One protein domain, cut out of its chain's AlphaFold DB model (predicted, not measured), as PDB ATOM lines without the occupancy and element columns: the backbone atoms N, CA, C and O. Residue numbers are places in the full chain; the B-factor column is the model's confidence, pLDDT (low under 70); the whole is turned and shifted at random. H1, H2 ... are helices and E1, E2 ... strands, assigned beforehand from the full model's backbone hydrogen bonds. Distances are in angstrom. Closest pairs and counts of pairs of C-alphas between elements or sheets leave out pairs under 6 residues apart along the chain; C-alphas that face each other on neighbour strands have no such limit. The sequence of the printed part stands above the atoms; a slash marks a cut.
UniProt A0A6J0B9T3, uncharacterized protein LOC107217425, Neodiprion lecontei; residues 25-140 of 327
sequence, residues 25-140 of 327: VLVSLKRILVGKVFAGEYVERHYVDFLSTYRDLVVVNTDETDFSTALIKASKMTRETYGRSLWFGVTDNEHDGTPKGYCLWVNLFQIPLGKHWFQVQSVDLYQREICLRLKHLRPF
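AT A GLANCE: This is residues 25 to 140 of the 327 residues of the protein "uncharacterized protein LOC107217425" of Neodiprion lecontei (UniProt A0A6J0B9T3). One strongly twisted sheet of six strands folds back on itself into two leaves, E3 E4 E2 facing E5 E6 with E1 as the hinge, and two helices running opposite ways, H1 and H2, pack side by side over one face of it. The printed part has 116 residues with two named helices and six named strands, in the order H1 E1 E2 H2 E3 E4 E5 E6. The sheet runs E3 E4 E2 E1 E5 E6, antiparallel throughout, and the class is mixed, helices and strands. The whole is compact and rounded, with a radius of gyration of the C-alphas of 13.1 A and spans of 35 by 29 by 27 A.

HOW THE PARTS SIT: H1, residues 25 to 33, is on the sheet at a height of 9.1 A, over E5, residues 114 to 125, and runs along it at 20 degrees on the local plane; their closest C-alphas are those of Lys 30 and Val 123, 5.9 A. E1, residues 37 to 48, bends by 79 degrees at residue 44. It pairs with E5 through N 38 and O 118, 2.9 A, and forms a hairpin with E2, residues 53 to 60, where N 43 and O 57 are 3.0 A apart. H2, residues 65 to 82, touches H1 at a shallow tilt of 8 degrees, opposite ways; their closest C-alphas are those of Leu 29 and Ala 74, 6.0 A. H2 is on the same face of the sheet, at a height of 9.0 A. E3, residues 90 to 92, and E4, residues 102 to 106, form a hairpin, with N 91 and O 103 3.0 A apart. E2, H2 and E3 make a split strand-helix-strand unit, two strands running the same way with E4 between them, and its crossover is right-handed. E4 pairs with E2 through N 58 and O 104, 2.9 A. E5 and E6, residues 129 to 139, form a hairpin, with N 119 and O 135 2.9 A apart. Across the folded sheet, the closest C-alphas of E4 and E6 are those of Val 106 and Leu 132, 6.0 A. In H1 and H2 every O i to N i+4 pair is within hydrogen-bond range.

IN THESE COORDINATES: H1 begins at C-alpha 25, (82.872, 79.564, 88.915), and is 12.1 A long. E1 is 25.3 A, E2 21.7 A and H2 25.4 A long. E3 spans 6.9 A and E4 12.6 A. E5 is 27.3 A long and E6 27.9 A, ending at C-alpha 139, (66.638, 103.607, 102.827).

THE WHOLE: The two C-alphas farthest apart are those of Gly 83 and Pro 139, 35.7 A. The printed part has no cut and no long link. Residues 93 to 100, between E3 and E4, have pLDDT under 70.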
ATOM      1  N   VAL A  25      82.549  78.197  88.480       86.50
ATOM      2  CA  VAL A  25      82.872  79.564  88.915       86.50
ATOM      3  C   VAL A  25      81.606  80.345  89.225       86.50
ATOM      4  O   VAL A  25      81.534  80.988  90.268       86.50
ATOM      5  N   LEU A  26      80.557  80.209  88.413       87.50
ATOM      6  CA  LEU A  26      79.265  80.842  88.675       87.50
ATOM      7  C   LEU A  26      78.619  80.343  89.976       87.50
ATOM      8  O   LEU A  26      78.095  81.140  90.755       87.50
ATOM      9  N   VAL A  27      78.695  79.038  90.256       89.69
ATOM     10  CA  VAL A  27      78.239  78.471  91.539       89.69
ATOM     11  C   VAL A  27      79.048  79.042  92.705       89.69
ATOM     12  O   VAL A  27      78.483  79.370  93.750       89.69
ATOM     13  N   SER A  28      80.357  79.211  92.528       90.62
ATOM     14  CA  SER A  28      81.231  79.780  93.555       90.62
ATOM     15  C   SER A  28      80.955  81.268  93.793       90.62
ATOM     16  O   SER A  28      80.865  81.692  94.943       90.62
ATOM     17  N   LEU A  29      80.723  82.045  92.732       91.00
ATOM     18  CA  LEU A  29      80.301  83.446  92.811       91.00
ATOM     19  C   LEU A  29      78.972  83.579  93.552       91.00
ATOM     20  O   LEU A  29      78.849  84.404  94.456       91.00
ATOM     21  N   LYS A  30      78.001  82.716  93.230       91.81
ATOM     22  CA  LYS A  30      76.718  82.680  93.936       91.81
ATOM     23  C   LYS A  30      76.900  82.406  95.426       91.81
ATOM     24  O   LYS A  30      76.311  83.113  96.230       91.81
ATOM     25  N   ARG A  31      77.755  81.450  95.806       91.62
ATOM     26  CA  ARG A  31      78.053  81.152  97.220       91.62
ATOM     27  C   ARG A  31      78.705  82.317  97.967       91.62
ATOM     28  O   ARG A  31      78.515  82.431  99.171       91.62
ATOM     29  N   ILE A  32      79.496  83.143  97.281       92.12
ATOM     30  CA  ILE A  32      80.223  84.262  97.898       92.12
ATOM     31  C   ILE A  32      79.335  85.505  98.033       92.12
ATOM     32  O   ILE A  32      79.423  86.201  99.044       92.12
ATOM     33  N   LEU A  33      78.524  85.806  97.014       92.31
ATOM     34  CA  LEU A  33      77.827  87.089  96.906       92.31
ATOM     35  C   LEU A  33      76.339  87.016  97.256       92.31
ATOM     36  O   LEU A  33      75.833  87.951  97.866       92.31
ATOM     37  N   VAL A  34      75.630  85.944  96.886       94.31
ATOM     38  CA  VAL A  34      74.168  85.880  97.054       94.31
ATOM     39  C   VAL A  34      73.801  85.850  98.533       94.31
ATOM     40  O   VAL A  34      74.391  85.121  99.325       94.31
ATOM     41  N   GLY A  35      72.799  86.646  98.898       89.75
ATOM     42  CA  GLY A  35      72.296  86.767 100.261       89.75
ATOM     43  C   GLY A  35      73.019  87.813 101.105       89.75
ATOM     44  O   GLY A  35      72.459  88.220 102.123       89.75
ATOM     45  N   LYS A  36      74.194  88.304 100.677       92.19
ATOM     46  CA  LYS A  36      74.892  89.390 101.375       92.19
ATOM     47  C   LYS A  36      74.075  90.679 101.319       92.19
ATOM     48  O   LYS A  36      73.558  91.052 100.264       92.19
ATOM     49  N   VAL A  37      73.983  91.331 102.472       93.38
ATOM     50  CA  VAL A  37      73.351  92.636 102.664       93.38
ATOM     51  C   VAL A  37      74.457  93.664 102.861       93.38
ATOM     52  O   VAL A  37      75.431  93.364 103.543       93.38
ATOM     53  N   PHE A  38      74.318  94.837 102.253       94.25
ATOM     54  CA  PHE A  38      75.287  95.924 102.369       94.25
ATOM     55  C   PHE A  38      74.597  97.285 102.251       94.25
ATOM     56  O   PHE A  38      73.553  97.414 101.598       94.25
ATOM     57  N   ALA A  39      75.186  98.304 102.870       92.75
ATOM     58  CA  ALA A  39      74.837  99.696 102.623       92.75
ATOM     59  C   ALA A  39      75.554 100.224 101.368       92.75
ATOM     60  O   ALA A  39      76.770 100.087 101.221       92.75
ATOM     61  N   GLY A  40      74.806 100.856 100.465       92.31
ATOM     62  CA  GLY A  40      75.352 101.496  99.272       92.31
ATOM     63  C   GLY A  40      74.589 102.759  98.891       92.31
ATOM     64  O   GLY A  40      73.457 102.970  99.317       92.31
ATOM     65  N   GLU A  41      75.209 103.608  98.088       92.81
ATOM     66  CA  GLU A  41      74.640 104.846  97.570       92.81
ATOM     67  C   GLU A  41      74.367 104.702  96.076       92.81
ATOM     68  O   GLU A  41      75.284 104.467  95.292       92.81
ATOM     69  N   TYR A  42      73.100 104.805  95.679       93.19
ATOM     70  CA  TYR A  42      72.719 104.884  94.277       93.19
ATOM     71  C   TYR A  42      72.925 106.321  93.785       93.19
ATOM     72  O   TYR A  42      72.230 107.234  94.235       93.19
ATOM     73  N   VAL A  43      73.902 106.512  92.895       90.06
ATOM     74  CA  VAL A  43      74.387 107.841  92.485       90.06
ATOM     75  C   VAL A  43      73.718 108.308  91.202       90.06
ATOM     76  O   VAL A  43      73.128 109.384  91.163       90.06
ATOM     77  N   GLU A  44      73.816 107.508  90.143       91.12
ATOM     78  CA  GLU A  44      73.311 107.879  88.827       91.12
ATOM     79  C   GLU A  44      73.117 106.664  87.921       91.12
ATOM     80  O   GLU A  44      73.575 105.555  88.209       91.12
ATOM     81  N   ARG A  45      72.473 106.906  86.779       91.69
ATOM     82  CA  ARG A  45      72.389 105.955  85.678       91.69
ATOM     83  C   ARG A  45      73.349 106.370  84.573       91.69
ATOM     84  O   ARG A  45      73.189 107.434  83.983       91.69
ATOM     85  N   HIS A  46      74.301 105.500  84.262       89.62
ATOM     86  CA  HIS A  46      75.412 105.796  83.367       89.62
ATOM     87  C   HIS A  46      75.433 104.838  82.167       89.62
ATOM     88  O   HIS A  46      75.007 103.681  82.263       89.62
ATOM     89  N   TYR A  47      75.878 105.322  81.008       88.62
ATOM     90  CA  TYR A  47      75.961 104.514  79.790       88.62
ATOM     91  C   TYR A  47      77.285 103.750  79.746       88.62
ATOM     92  O   TYR A  47      78.349 104.352  79.813       88.62
ATOM     93  N   VAL A  48      77.229 102.421  79.634       87.81
ATOM     94  CA  VAL A  48      78.431 101.580  79.566       87.81
ATOM     95  C   VAL A  48      78.711 101.229  78.110       87.81
ATOM     96  O   VAL A  48      78.030 100.375  77.536       87.81
ATOM     97  N   ASP A  49      79.750 101.837  77.531       87.19
ATOM     98  CA  ASP A  49      80.116 101.660  76.117       87.19
ATOM     99  C   ASP A  49      80.330 100.191  75.739       87.19
ATOM    100  O   ASP A  49      79.802  99.718  74.730       87.19
ATOM    101  N   PHE A  50      81.028  99.436  76.598       86.00
ATOM    102  CA  PHE A  50      81.329  98.016  76.381       86.00
ATOM    103  C   PHE A  50      80.069  97.159  76.180       86.00
ATOM    104  O   PHE A  50      80.076  96.194  75.414       86.00
ATOM    105  N   LEU A  51      78.974  97.517  76.856       87.25
ATOM    106  CA  LEU A  51      77.697  96.807  76.783       87.25
ATOM    107  C   LEU A  51      76.676  97.494  75.879       87.25
ATOM    108  O   LEU A  51      75.601  96.939  75.662       87.25
ATOM    109  N   SER A  52      76.981  98.702  75.402       89.12
ATOM    110  CA  SER A  52      76.072  99.565  74.647       89.12
ATOM    111  C   SER A  52      74.699  99.745  75.314       89.12
ATOM    112  O   SER A  52      73.662  99.777  74.653       89.12
ATOM    113  N   THR A  53      74.669  99.794  76.649       91.19
ATOM    114  CA  THR A  53      73.433  99.906  77.436       91.19
ATOM    115  C   THR A  53      73.660 100.695  78.724       91.19
ATOM    116  O   THR A  53      74.776 100.798  79.227       91.19
ATOM    117  N   TYR A  54      72.579 101.246  79.283       90.69
ATOM    118  CA  TYR A  54      72.626 101.951  80.562       90.69
ATOM    119  C   TYR A  54      72.653 100.983  81.749       90.69
ATOM    120  O   TYR A  54      71.944  99.969  81.749       90.69
ATOM    121  N   ARG A  55      73.423 101.333  82.778       92.00
ATOM    122  CA  ARG A  55      73.501 100.638  84.067       92.00
ATOM    123  C   ARG A  55      73.393 101.649  85.204       92.00
ATOM    124  O   ARG A  55      73.782 102.805  85.060       92.00
ATOM    125  N   ASP A  56      72.841 101.201  86.315       92.81
ATOM    126  CA  ASP A  56      72.690 101.979  87.533       92.81
ATOM    127  C   ASP A  56      73.947 101.809  88.389       92.81
ATOM    128  O   ASP A  56      74.391 100.681  88.634       92.81
ATOM    129  N   LEU A  57      74.535 102.930  88.804       92.31
ATOM    130  CA  LEU A  57      75.790 102.978  89.544       92.31
ATOM    131  C   LEU A  57      75.516 103.034  91.050       92.31
ATOM    132  O   LEU A  57      75.031 104.042  91.568       92.31
ATOM    133  N   VAL A  58      75.859 101.956  91.754       93.00
ATOM    134  CA  VAL A  58      75.753 101.860  93.214       93.00
ATOM    135  C   VAL A  58      77.144 101.818  93.828       93.00
ATOM    136  O   VAL A  58      77.907 100.885  93.588       93.00
ATOM    137  N   VAL A  59      77.465 102.804  94.657       92.38
ATOM    138  CA  VAL A  59      78.735 102.886  95.384       92.38
ATOM    139  C   VAL A  59      78.571 102.203  96.736       92.38
ATOM    140  O   VAL A  59      77.715 102.578  97.532       92.38
ATOM    141  N   VAL A  60      79.368 101.177  97.010       92.12
ATOM    142  CA  VAL A  60      79.371 100.480  98.302       92.12
ATOM    143  C   VAL A  60      79.953 101.398  99.379       92.12
ATOM    144  O   VAL A  60      80.984 102.034  99.154       92.12
ATOM    145  N   ASN A  61      79.313 101.453 100.552       90.06
ATOM    146  CA  ASN A  61      79.808 102.244 101.676       90.06
ATOM    147  C   ASN A  61      81.189 101.741 102.141       90.06
ATOM    148  O   ASN A  61      81.438 100.537 102.190       90.06
ATOM    149  N   THR A  62      82.079 102.653 102.533       85.19
ATOM    150  CA  THR A  62      83.456 102.333 102.952       85.19
ATOM    151  C   THR A  62      83.522 101.445 104.189       85.19
ATOM    152  O   THR A  62      84.489 100.707 104.365       85.19
ATOM    153  N   ASP A  63      82.488 101.490 105.027       85.81
ATOM    154  CA  ASP A  63      82.416 100.714 106.266       85.81
ATOM    155  C   ASP A  63      82.152  99.215 106.003       85.81
ATOM    156  O   ASP A  63      82.443  98.363 106.843       85.81
ATOM    157  N   GLU A  64      81.652  98.865 104.811       87.12
ATOM    158  CA  GLU A  64      81.271  97.502 104.413       87.12
ATOM    159  C   GLU A  64      82.481  96.692 103.911       87.12
ATOM    160  O   GLU A  64      82.578  96.273 102.748       87.12
ATOM    161  N   THR A  65      83.442  96.459 104.806       86.44
ATOM    162  CA  THR A  65      84.707  95.762 104.500       86.44
ATOM    163  C   THR A  65      84.507  94.288 104.115       86.44
ATOM    164  O   THR A  65      85.164  93.786 103.196       86.44
ATOM    165  N   ASP A  66      83.542  93.604 104.735       89.62
ATOM    166  CA  ASP A  66      83.211  92.196 104.467       89.62
ATOM    167  C   ASP A  66      82.601  91.974 103.077       89.62
ATOM    168  O   ASP A  66      82.797  90.927 102.439       89.62
ATOM    169  N   PHE A  67      81.816  92.944 102.605       92.62
ATOM    170  CA  PHE A  67      81.236  92.904 101.269       92.62
ATOM    171  C   PHE A  67      82.272  93.299 100.216       92.62
ATOM    172  O   PHE A  67      82.434  92.581  99.229       92.62
ATOM    173  N   SER A  68      83.058  94.342 100.481       90.44
ATOM    174  CA  SER A  68      84.170  94.770  99.623       90.44
ATOM    175  C   SER A  68      85.182  93.639  99.388       90.44
ATOM    176  O   SER A  68      85.510  93.311  98.250       90.44
ATOM    177  N   THR A  69      85.582  92.925 100.443       90.88
ATOM    178  CA  THR A  69      86.482  91.759 100.337       90.88
ATOM    179  C   THR A  69      85.878  90.636  99.486       90.88
ATOM    180  O   THR A  69      86.574  89.984  98.699       90.88
ATOM    181  N   ALA A  70      84.567  90.410  99.604       91.75
ATOM    182  CA  ALA A  70      83.860  89.426  98.791       91.75
ATOM    183  C   ALA A  70      83.810  89.827  97.306       91.75
ATOM    184  O   ALA A  70      83.995  88.962  96.445       91.75
ATOM    185  N   LEU A  71      83.630  91.116  97.002       91.06
ATOM    186  CA  LEU A  71      83.670  91.655  95.640       91.06
ATOM    187  C   LEU A  71      85.059  91.529  95.010       91.06
ATOM    188  O   LEU A  71      85.161  91.082  93.869       91.06
ATOM    189  N   ILE A  72      86.128  91.830  95.753       90.69
ATOM    190  CA  ILE A  72      87.514  91.662  95.280       90.69
ATOM    191  C   ILE A  72      87.774  90.198  94.920       90.69
ATOM    192  O   ILE A  72      88.274  89.890  93.834       90.69
ATOM    193  N   LYS A  73      87.387  89.271  95.804       91.75
ATOM    194  CA  LYS A  73      87.528  87.831  95.558       91.75
ATOM    195  C   LYS A  73      86.738  87.392  94.323       91.75
ATOM    196  O   LYS A  73      87.273  86.667  93.488       91.75
ATOM    197  N   ALA A  74      85.496  87.850  94.189       90.75
ATOM    198  CA  ALA A  74      84.644  87.555  93.040       90.75
ATOM    199  C   ALA A  74      85.213  88.111  91.722       90.75
ATOM    200  O   ALA A  74      85.229  87.403  90.712       90.75
ATOM    201  N   SER A  75      85.737  89.337  91.742       89.94
ATOM    202  CA  SER A  75      86.371  89.983  90.590       89.94
ATOM    203  C   SER A  75      87.620  89.222  90.148       89.94
ATOM    204  O   SER A  75      87.758  88.880  88.972       89.94
ATOM    205  N   LYS A  76      88.481  88.840  91.100       89.94
ATOM    206  CA  LYS A  76      89.677  88.032  90.831       89.94
ATOM    207  C   LYS A  76      89.325  86.682  90.198       89.94
ATOM    208  O   LYS A  76      89.861  86.356  89.144       89.94
ATOM    209  N   MET A  77      88.375  85.947  90.780       89.44
ATOM    210  CA  MET A  77      87.919  84.656  90.244       89.44
ATOM    211  C   MET A  77      87.338  84.782  88.830       89.44
ATOM    212  O   MET A  77      87.604  83.949  87.962       89.44
ATOM    213  N   THR A  78      86.558  85.837  88.585       88.31
ATOM    214  CA  THR A  78      85.974  86.103  87.265       88.31
ATOM    215  C   THR A  78      87.064  86.409  86.242       88.31
ATOM    216  O   THR A  78      87.065  85.837  85.154       88.31
ATOM    217  N   ARG A  79      88.041  87.244  86.606       88.50
ATOM    218  CA  ARG A  79      89.154  87.624  85.732       88.50
ATOM    219  C   ARG A  79      90.084  86.451  85.413       88.50
ATOM    220  O   ARG A  79      90.545  86.353  84.281       88.50
ATOM    221  N   GLU A  80      90.340  85.562  86.369       88.94
ATOM    222  CA  GLU A  80      91.151  84.352  86.155       88.94
ATOM    223  C   GLU A  80      90.476  83.363  85.194       88.94
ATOM    224  O   GLU A  80      91.154  82.705  84.411       88.94
ATOM    225  N   THR A  81      89.143  83.290  85.218       86.69
ATOM    226  CA  THR A  81      88.379  82.309  84.430       86.69
ATOM    227  C   THR A  81      88.004  82.824  83.042       86.69
ATOM    228  O   THR A  81      88.135  82.108  82.054       86.69
ATOM    229  N   TYR A  82      87.508  84.060  82.962       84.88
ATOM    230  CA  TYR A  82      86.939  84.636  81.739       84.88
ATOM    231  C   TYR A  82      87.857  85.685  81.090       84.88
ATOM    232  O   TYR A  82      87.638  86.094  79.951       84.88
ATOM    233  N   GLY A  83      88.916  86.128  81.773       84.19
ATOM    234  CA  GLY A  83      89.832  87.135  81.244       84.19
ATOM    235  C   GLY A  83      89.138  88.477  80.990       84.19
ATOM    236  O   GLY A  83      88.483  89.023  81.873       84.19
ATOM    237  N   ARG A  84      89.320  89.027  79.780       81.50
ATOM    238  CA  ARG A  84      88.707  90.291  79.319       81.50
ATOM    239  C   ARG A  84      87.494  90.093  78.403       81.50
ATOM    240  O   ARG A  84      86.948  91.075  77.913       81.50
ATOM    241  N   SER A  85      87.100  88.851  78.122       83.12
ATOM    242  CA  SER A  85      85.981  88.577  77.207       83.12
ATOM    243  C   SER A  85      84.619  88.868  77.840       83.12
ATOM    244  O   SER A  85      83.645  89.088  77.124       83.12
ATOM    245  N   LEU A  86      84.565  88.893  79.173       86.75
ATOM    246  CA  LEU A  86      83.346  89.031  79.951       86.75
ATOM    247  C   LEU A  86      83.474  90.199  80.925       86.75
ATOM    248  O   LEU A  86      84.423  90.268  81.707       86.75
ATOM    249  N   TRP A  87      82.505  91.110  80.890       86.44
ATOM    250  CA  TRP A  87      82.482  92.251  81.791       86.44
ATOM    251  C   TRP A  87      81.877  91.864  83.138       86.44
ATOM    252  O   TRP A  87      80.739  91.401  83.227       86.44
ATOM    253  N   PHE A  88      82.650  92.043  84.202       86.38
ATOM    254  CA  PHE A  88      82.158  91.954  85.568       86.38
ATOM    255  C   PHE A  88      81.762  93.368  85.978       86.38
ATOM    256  O   PHE A  88      82.625  94.244  85.984       86.38
ATOM    257  N   GLY A  89      80.481  93.603  86.271       85.25
ATOM    258  CA  GLY A  89      79.929  94.924  86.607       85.25
ATOM    259  C   GLY A  89      80.390  95.473  87.961       85.25
ATOM    260  O   GLY A  89      79.576  95.962  88.738       85.25
ATOM    261  N   VAL A  90      81.679  95.357  88.276       88.06
ATOM    262  CA  VAL A  90      82.325  95.837  89.494       88.06
ATOM    263  C   VAL A  90      83.602  96.561  89.096       88.06
ATOM    264  O   VAL A  90      84.473  95.970  88.454       88.06
ATOM    265  N   THR A  91      83.730  97.821  89.498       85.12
ATOM    266  CA  THR A  91      84.939  98.621  89.271       85.12
ATOM    267  C   THR A  91      85.513  99.102  90.596       85.12
ATOM    268  O   THR A  91      84.774  99.472  91.511       85.12
ATOM    269  N   ASP A  92      86.841  99.063  90.692       77.31
ATOM    270  CA  ASP A  92      87.596  99.617  91.815       77.31
ATOM    271  C   ASP A  92      87.989 101.066  91.491       77.31
ATOM    272  O   ASP A  92      88.326 101.378  90.347       77.31
ATOM    273  N   ASN A  93      87.916 101.950  92.480       64.19
ATOM    274  CA  ASN A  93      87.992 103.410  92.336       64.19
ATOM    275  C   ASN A  93      89.415 103.972  92.192       64.19
ATOM    276  O   ASN A  93      89.676 105.124  92.539       64.19
ATOM    277  N   GLU A  94      90.361 103.191  91.679       56.44
ATOM    278  CA  GLU A  94      91.719 103.701  91.480       56.44
ATOM    279  C   GLU A  94      91.887 104.459  90.156       56.44
ATOM    280  O   GLU A  94      92.826 105.248  90.030       56.44
ATOM    281  N   HIS A  95      90.977 104.303  89.184       47.09
ATOM    282  CA  HIS A  95      91.098 104.927  87.862       47.09
ATOM    283  C   HIS A  95      89.782 105.557  87.368       47.09
ATOM    284  O   HIS A  95      88.770 104.878  87.242       47.09
ATOM    285  N   ASP A  96      89.872 106.854  87.055       48.84
ATOM    286  CA  ASP A  96      88.938 107.728  86.327       48.84
ATOM    287  C   ASP A  96      87.481 107.869  86.816       48.84
ATOM    288  O   ASP A  96      86.667 106.948  86.785       48.84
ATOM    289  N   GLY A  97      87.129 109.113  87.171       56.84
ATOM    290  CA  GLY A  97      85.767 109.671  87.122       56.84
ATOM    291  C   GLY A  97      84.707 109.109  88.076       56.84
ATOM    292  O   GLY A  97      83.616 109.670  88.138       56.84
ATOM    293  N   THR A  98      84.994 108.041  88.820       59.16
ATOM    294  CA  THR A  98      84.025 107.370  89.699       59.16
ATOM    295  C   THR A  98      84.094 107.871  91.156       59.16
ATOM    296  O   THR A  98      85.129 108.378  91.600       59.16
ATOM    297  N   PRO A  99      82.980 107.824  91.918       62.81
ATOM    298  CA  PRO A  99      82.964 108.246  93.320       62.81
ATOM    299  C   PRO A  99      83.678 107.219  94.206       62.81
ATOM    300  O   PRO A  99      83.365 106.037  94.116       62.81
ATOM    301  N   LYS A 100      84.570 107.670  95.103       68.31
ATOM    302  CA  LYS A 100      85.409 106.833  95.993       68.31
ATOM    303  C   LYS A 100      84.648 105.640  96.615       68.31
ATOM    304  O   LYS A 100      83.706 105.859  97.370       68.31
ATOM    305  N   GLY A 101      85.103 104.404  96.376       75.50
ATOM    306  CA  GLY A 101      84.525 103.171  96.947       75.50
ATOM    307  C   GLY A 101      84.608 101.951  96.015       75.50
ATOM    308  O   GLY A 101      85.362 101.950  95.053       75.50
ATOM    309  N   TYR A 102      83.821 100.903  96.252       86.06
ATOM    310  CA  TYR A 102      83.597  99.863  95.234       86.06
ATOM    311  C   TYR A 102      82.317 100.188  94.471       86.06
ATOM    312  O   TYR A 102      81.258 100.324  95.080       86.06
ATOM    313  N   CYS A 103      82.404 100.311  93.149       89.38
ATOM    314  CA  CYS A 103      81.255 100.630  92.308       89.38
ATOM    315  C   CYS A 103      80.647  99.359  91.726       89.38
ATOM    316  O   CYS A 103      81.341  98.540  91.121       89.38
ATOM    317  N   LEU A 104      79.337  99.224  91.876       92.38
ATOM    318  CA  LEU A 104      78.531  98.176  91.276       92.38
ATOM    319  C   LEU A 104      77.704  98.762  90.143       92.38
ATOM    320  O   LEU A 104      76.981  99.739  90.326       92.38
ATOM    321  N   TRP A 105      77.773  98.114  88.992       92.25
ATOM    322  CA  TRP A 105      77.024  98.469  87.801       92.25
ATOM    323  C   TRP A 105      75.903  97.457  87.617       92.25
ATOM    324  O   TRP A 105      76.118  96.324  87.185       92.25
ATOM    325  N   VAL A 106      74.700  97.855  88.004       93.25
ATOM    326  CA  VAL A 106      73.557  96.951  88.153       93.25
ATOM    327  C   VAL A 106      72.351  97.472  87.380       93.25
ATOM    328  O   VAL A 106      72.436  98.464  86.662       93.25
ATOM    329  N   ASN A 107      71.229  96.765  87.464       91.44
ATOM    330  CA  ASN A 107      69.952  97.220  86.926       91.44
ATOM    331  C   ASN A 107      68.941  97.256  88.077       91.44
ATOM    332  O   ASN A 107      68.570  96.209  88.616       91.44
ATOM    333  N   LEU A 108      68.566  98.460  88.492       89.50
ATOM    334  CA  LEU A 108      67.662  98.747  89.595       89.50
ATOM    335  C   LEU A 108      66.281  99.119  89.055       89.50
ATOM    336  O   LEU A 108      66.128  99.903  88.120       89.50
ATOM    337  N   PHE A 109      65.237  98.589  89.686       83.94
ATOM    338  CA  PHE A 109      63.867  98.909  89.307       83.94
ATOM    339  C   PHE A 109      63.353 100.112  90.107       83.94
ATOM    340  O   PHE A 109      62.901  99.953  91.235       83.94
ATOM    341  N   GLN A 110      63.419 101.305  89.503       79.69
ATOM    342  CA  GLN A 110      62.750 102.533  89.975       79.69
ATOM    343  C   GLN A 110      63.044 102.917  91.443       79.69
ATOM    344  O   GLN A 110      62.139 103.254  92.201       79.69
ATOM    345  N   ILE A 111      64.316 102.883  91.847       85.12
ATOM    346  CA  ILE A 111      64.754 103.309  93.186       85.12
ATOM    347  C   ILE A 111      65.155 104.793  93.126       85.12
ATOM    348  O   ILE A 111      65.800 105.188  92.151       85.12
ATOM    349  N   PRO A 112      64.787 105.634  94.112       85.56
ATOM    350  CA  PRO A 112      65.279 107.010  94.182       85.56
ATOM    351  C   PRO A 112      66.799 107.054  94.397       85.56
ATOM    352  O   PRO A 112      67.381 106.110  94.921       85.56
ATOM    353  N   LEU A 113      67.440 108.154  94.003       88.25
ATOM    354  CA  LEU A 113      68.864 108.377  94.279       88.25
ATOM    355  C   LEU A 113      69.112 108.497  95.791       88.25
ATOM    356  O   LEU A 113      68.277 109.044  96.516       88.25
ATOM    357  N   GLY A 114      70.279 108.043  96.250       88.75
ATOM    358  CA  GLY A 114      70.717 108.173  97.641       88.75
ATOM    359  C   GLY A 114      71.141 106.861  98.300       88.75
ATOM    360  O   GLY A 114      71.420 105.858  97.644       88.75
ATOM    361  N   LYS A 115      71.249 106.879  99.634       91.19
ATOM    362  CA  LYS A 115      71.776 105.755 100.422       91.19
ATOM    363  C   LYS A 115      70.688 104.742 100.750       91.19
ATOM    364  O   LYS A 115      69.653 105.078 101.329       91.19
ATOM    365  N   HIS A 116      70.950 103.475 100.460       92.56
ATOM    366  CA  HIS A 116      70.026 102.375 100.697       92.56
ATOM    367  C   HIS A 116      70.749 101.112 101.165       92.56
ATOM    368  O   HIS A 116      71.929 100.887 100.908       92.56
ATOM    369  N   TRP A 117      69.997 100.263 101.857       93.25
ATOM    370  CA  TRP A 117      70.361  98.882 102.110       93.25
ATOM    371  C   TRP A 117      69.957  98.027 100.915       93.25
ATOM    372  O   TRP A 117      68.788  98.012 100.510       93.25
ATOM    373  N   PHE A 118      70.915  97.271 100.397       94.69
ATOM    374  CA  PHE A 118      70.722  96.347  99.293       94.69
ATOM    375  C   PHE A 118      71.052  94.925  99.726       94.69
ATOM    376  O   PHE A 118      71.914  94.699 100.573       94.69
ATOM    377  N   GLN A 119      70.385  93.957  99.109       94.94
ATOM    378  CA  GLN A 119      70.729  92.545  99.205       94.94
ATOM    379  C   GLN A 119      71.032  91.991  97.818       94.94
ATOM    380  O   GLN A 119      70.257  92.195  96.884       94.94
ATOM    381  N   VAL A 120      72.119  91.236  97.676       94.75
ATOM    382  CA  VAL A 120      72.401  90.523  96.425       94.75
ATOM    383  C   VAL A 120      71.429  89.350  96.289       94.75
ATOM    384  O   VAL A 120      71.506  88.373  97.034       94.75
ATOM    385  N   GLN A 121      70.504  89.439  95.337       92.56
ATOM    386  CA  GLN A 121      69.472  88.431  95.099       92.56
ATOM    387  C   GLN A 121      69.984  87.288  94.223       92.56
ATOM    388  O   GLN A 121      69.745  86.117  94.515       92.56
ATOM    389  N   SER A 122      70.672  87.621  93.132       91.38
ATOM    390  CA  SER A 122      71.227  86.635  92.208       91.38
ATOM    391  C   SER A 122      72.469  87.165  91.499       91.38
ATOM    392  O   SER A 122      72.726  88.369  91.447       91.38
ATOM    393  N   VAL A 123      73.242  86.223  90.964       92.12
ATOM    394  CA  VAL A 123      74.343  86.478  90.034       92.12
ATOM    395  C   VAL A 123      73.950  85.822  88.721       92.12
ATOM    396  O   VAL A 123      73.827  84.590  88.659       92.12
ATOM    397  N   ASP A 124      73.723  86.646  87.709       89.12
ATOM    398  CA  ASP A 124      73.224  86.220  86.409       89.12
ATOM    399  C   ASP A 124      74.356  86.349  85.380       89.12
ATOM    400  O   ASP A 124      75.052  87.364  85.325       89.12
ATOM    401  N   LEU A 125      74.557  85.300  84.581       88.31
ATOM    402  CA  LEU A 125      75.534  85.284  83.496       88.31
ATOM    403  C   LEU A 125      74.808  85.497  82.176       88.31
ATOM    404  O   LEU A 125      73.932  84.717  81.802       88.31
ATOM    405  N   TYR A 126      75.221  86.536  81.475       88.44
ATOM    406  CA  TYR A 126      74.821  86.836  80.115       88.44
ATOM    407  C   TYR A 126      75.999  86.583  79.171       88.44
ATOM    408  O   TYR A 126      77.112  86.279  79.593       88.44
ATOM    409  N   GLN A 127      75.765  86.728  77.866       85.19
ATOM    410  CA  GLN A 127      76.780  86.444  76.845       85.19
ATOM    411  C   GLN A 127      78.046  87.306  76.980       85.19
ATOM    412  O   GLN A 127      79.123  86.862  76.598       85.19
ATOM    413  N   ARG A 128      77.915  88.541  77.485       87.44
ATOM    414  CA  ARG A 128      79.011  89.524  77.579       87.44
ATOM    415  C   ARG A 128      79.176  90.149  78.963       87.44
ATOM    416  O   ARG A 128      80.095  90.937  79.159       87.44
ATOM    417  N   GLU A 129      78.324  89.793  79.920       91.38
ATOM    418  CA  GLU A 129      78.394  90.337  81.275       91.38
ATOM    419  C   GLU A 129      78.040  89.303  82.341       91.38
ATOM    420  O   GLU A 129      77.236  88.397  82.121       91.38
ATOM    421  N   ILE A 130      78.604  89.498  83.527       90.69
ATOM    422  CA  ILE A 130      78.069  88.959  84.771       90.69
ATOM    423  C   ILE A 130      77.425  90.123  85.510       90.69
ATOM    424  O   ILE A 130      78.108  91.072  85.900       90.69
ATOM    425  N   CYS A 131      76.114  90.033  85.712       90.12
ATOM    426  CA  CYS A 131      75.325  91.080  86.342       90.12
ATOM    427  C   CYS A 131      74.860  90.636  87.731       90.12
ATOM    428  O   CYS A 131      74.385  89.510  87.927       90.12
ATOM    429  N   LEU A 132      74.997  91.535  88.704       93.00
ATOM    430  CA  LEU A 132      74.476  91.346  90.052       93.00
ATOM    431  C   LEU A 132      73.064  91.914  90.119       93.00
ATOM    432  O   LEU A 132      72.843  93.099  89.870       93.00
ATOM    433  N   ARG A 133      72.099  91.077  90.495       92.00
ATOM    434  CA  ARG A 133      70.732  91.530  90.742       92.00
ATOM    435  C   ARG A 133      70.603  91.940  92.197       92.00
ATOM    436  O   ARG A 133      70.742  91.101  93.089       92.00
ATOM    437  N   LEU A 134      70.327  93.216  92.432       93.94
ATOM    438  CA  LEU A 134      70.130  93.748  93.775       93.94
ATOM    439  C   LEU A 134      68.643  93.838  94.102       93.94
ATOM    440  O   LEU A 134      67.840  94.324  93.307       93.94
ATOM    441  N   LYS A 135      68.290  93.399  95.306       92.06
ATOM    442  CA  LYS A 135      67.004  93.670  95.932       92.06
ATOM    443  C   LYS A 135      67.171  94.860  96.867       92.06
ATOM    444  O   LYS A 135      68.009  94.832  97.769       92.06
ATOM    445  N   HIS A 136      66.366  95.892  96.659       92.00
ATOM    446  CA  HIS A 136      66.232  96.990  97.610       92.00
ATOM    447  C   HIS A 136      65.572  96.490  98.894       92.00
ATOM    448  O   HIS A 136      64.572  95.773  98.828       92.00
ATOM    449  N   LEU A 137      66.151  96.827 100.047       87.56
ATOM    450  CA  LEU A 137      65.566  96.499 101.345       87.56
ATOM    451  C   LEU A 137      64.899  97.716 101.978       87.56
ATOM    452  O   LEU A 137      63.732  97.644 102.342       87.56
ATOM    453  N   ARG A 138      65.652  98.808 102.160       88.38
ATOM    454  CA  ARG A 138      65.172 100.045 102.798       88.38
ATOM    455  C   ARG A 138      66.152 101.206 102.591       88.38
ATOM    456  O   ARG A 138      67.335 100.955 102.357       88.38
ATOM    457  N   PRO A 139      65.725 102.469 102.734       86.88
ATOM    458  CA  PRO A 139      66.638 103.607 102.827       86.88
ATOM    459  C   PRO A 139      67.621 103.478 104.000       86.88
ATOM    460  O   PRO A 139      67.256 103.040 105.092       86.88
ATOM    461  N   PHE A 140      68.877 103.858 103.777       81.31
ATOM    462  CA  PHE A 140      69.924 103.867 104.795       81.31
ATOM    463  C   PHE A 140      69.951 105.243 105.462       81.31
ATOM    464  O   PHE A 140      70.404 106.221 104.872       81.31
TER     465      PHE A 140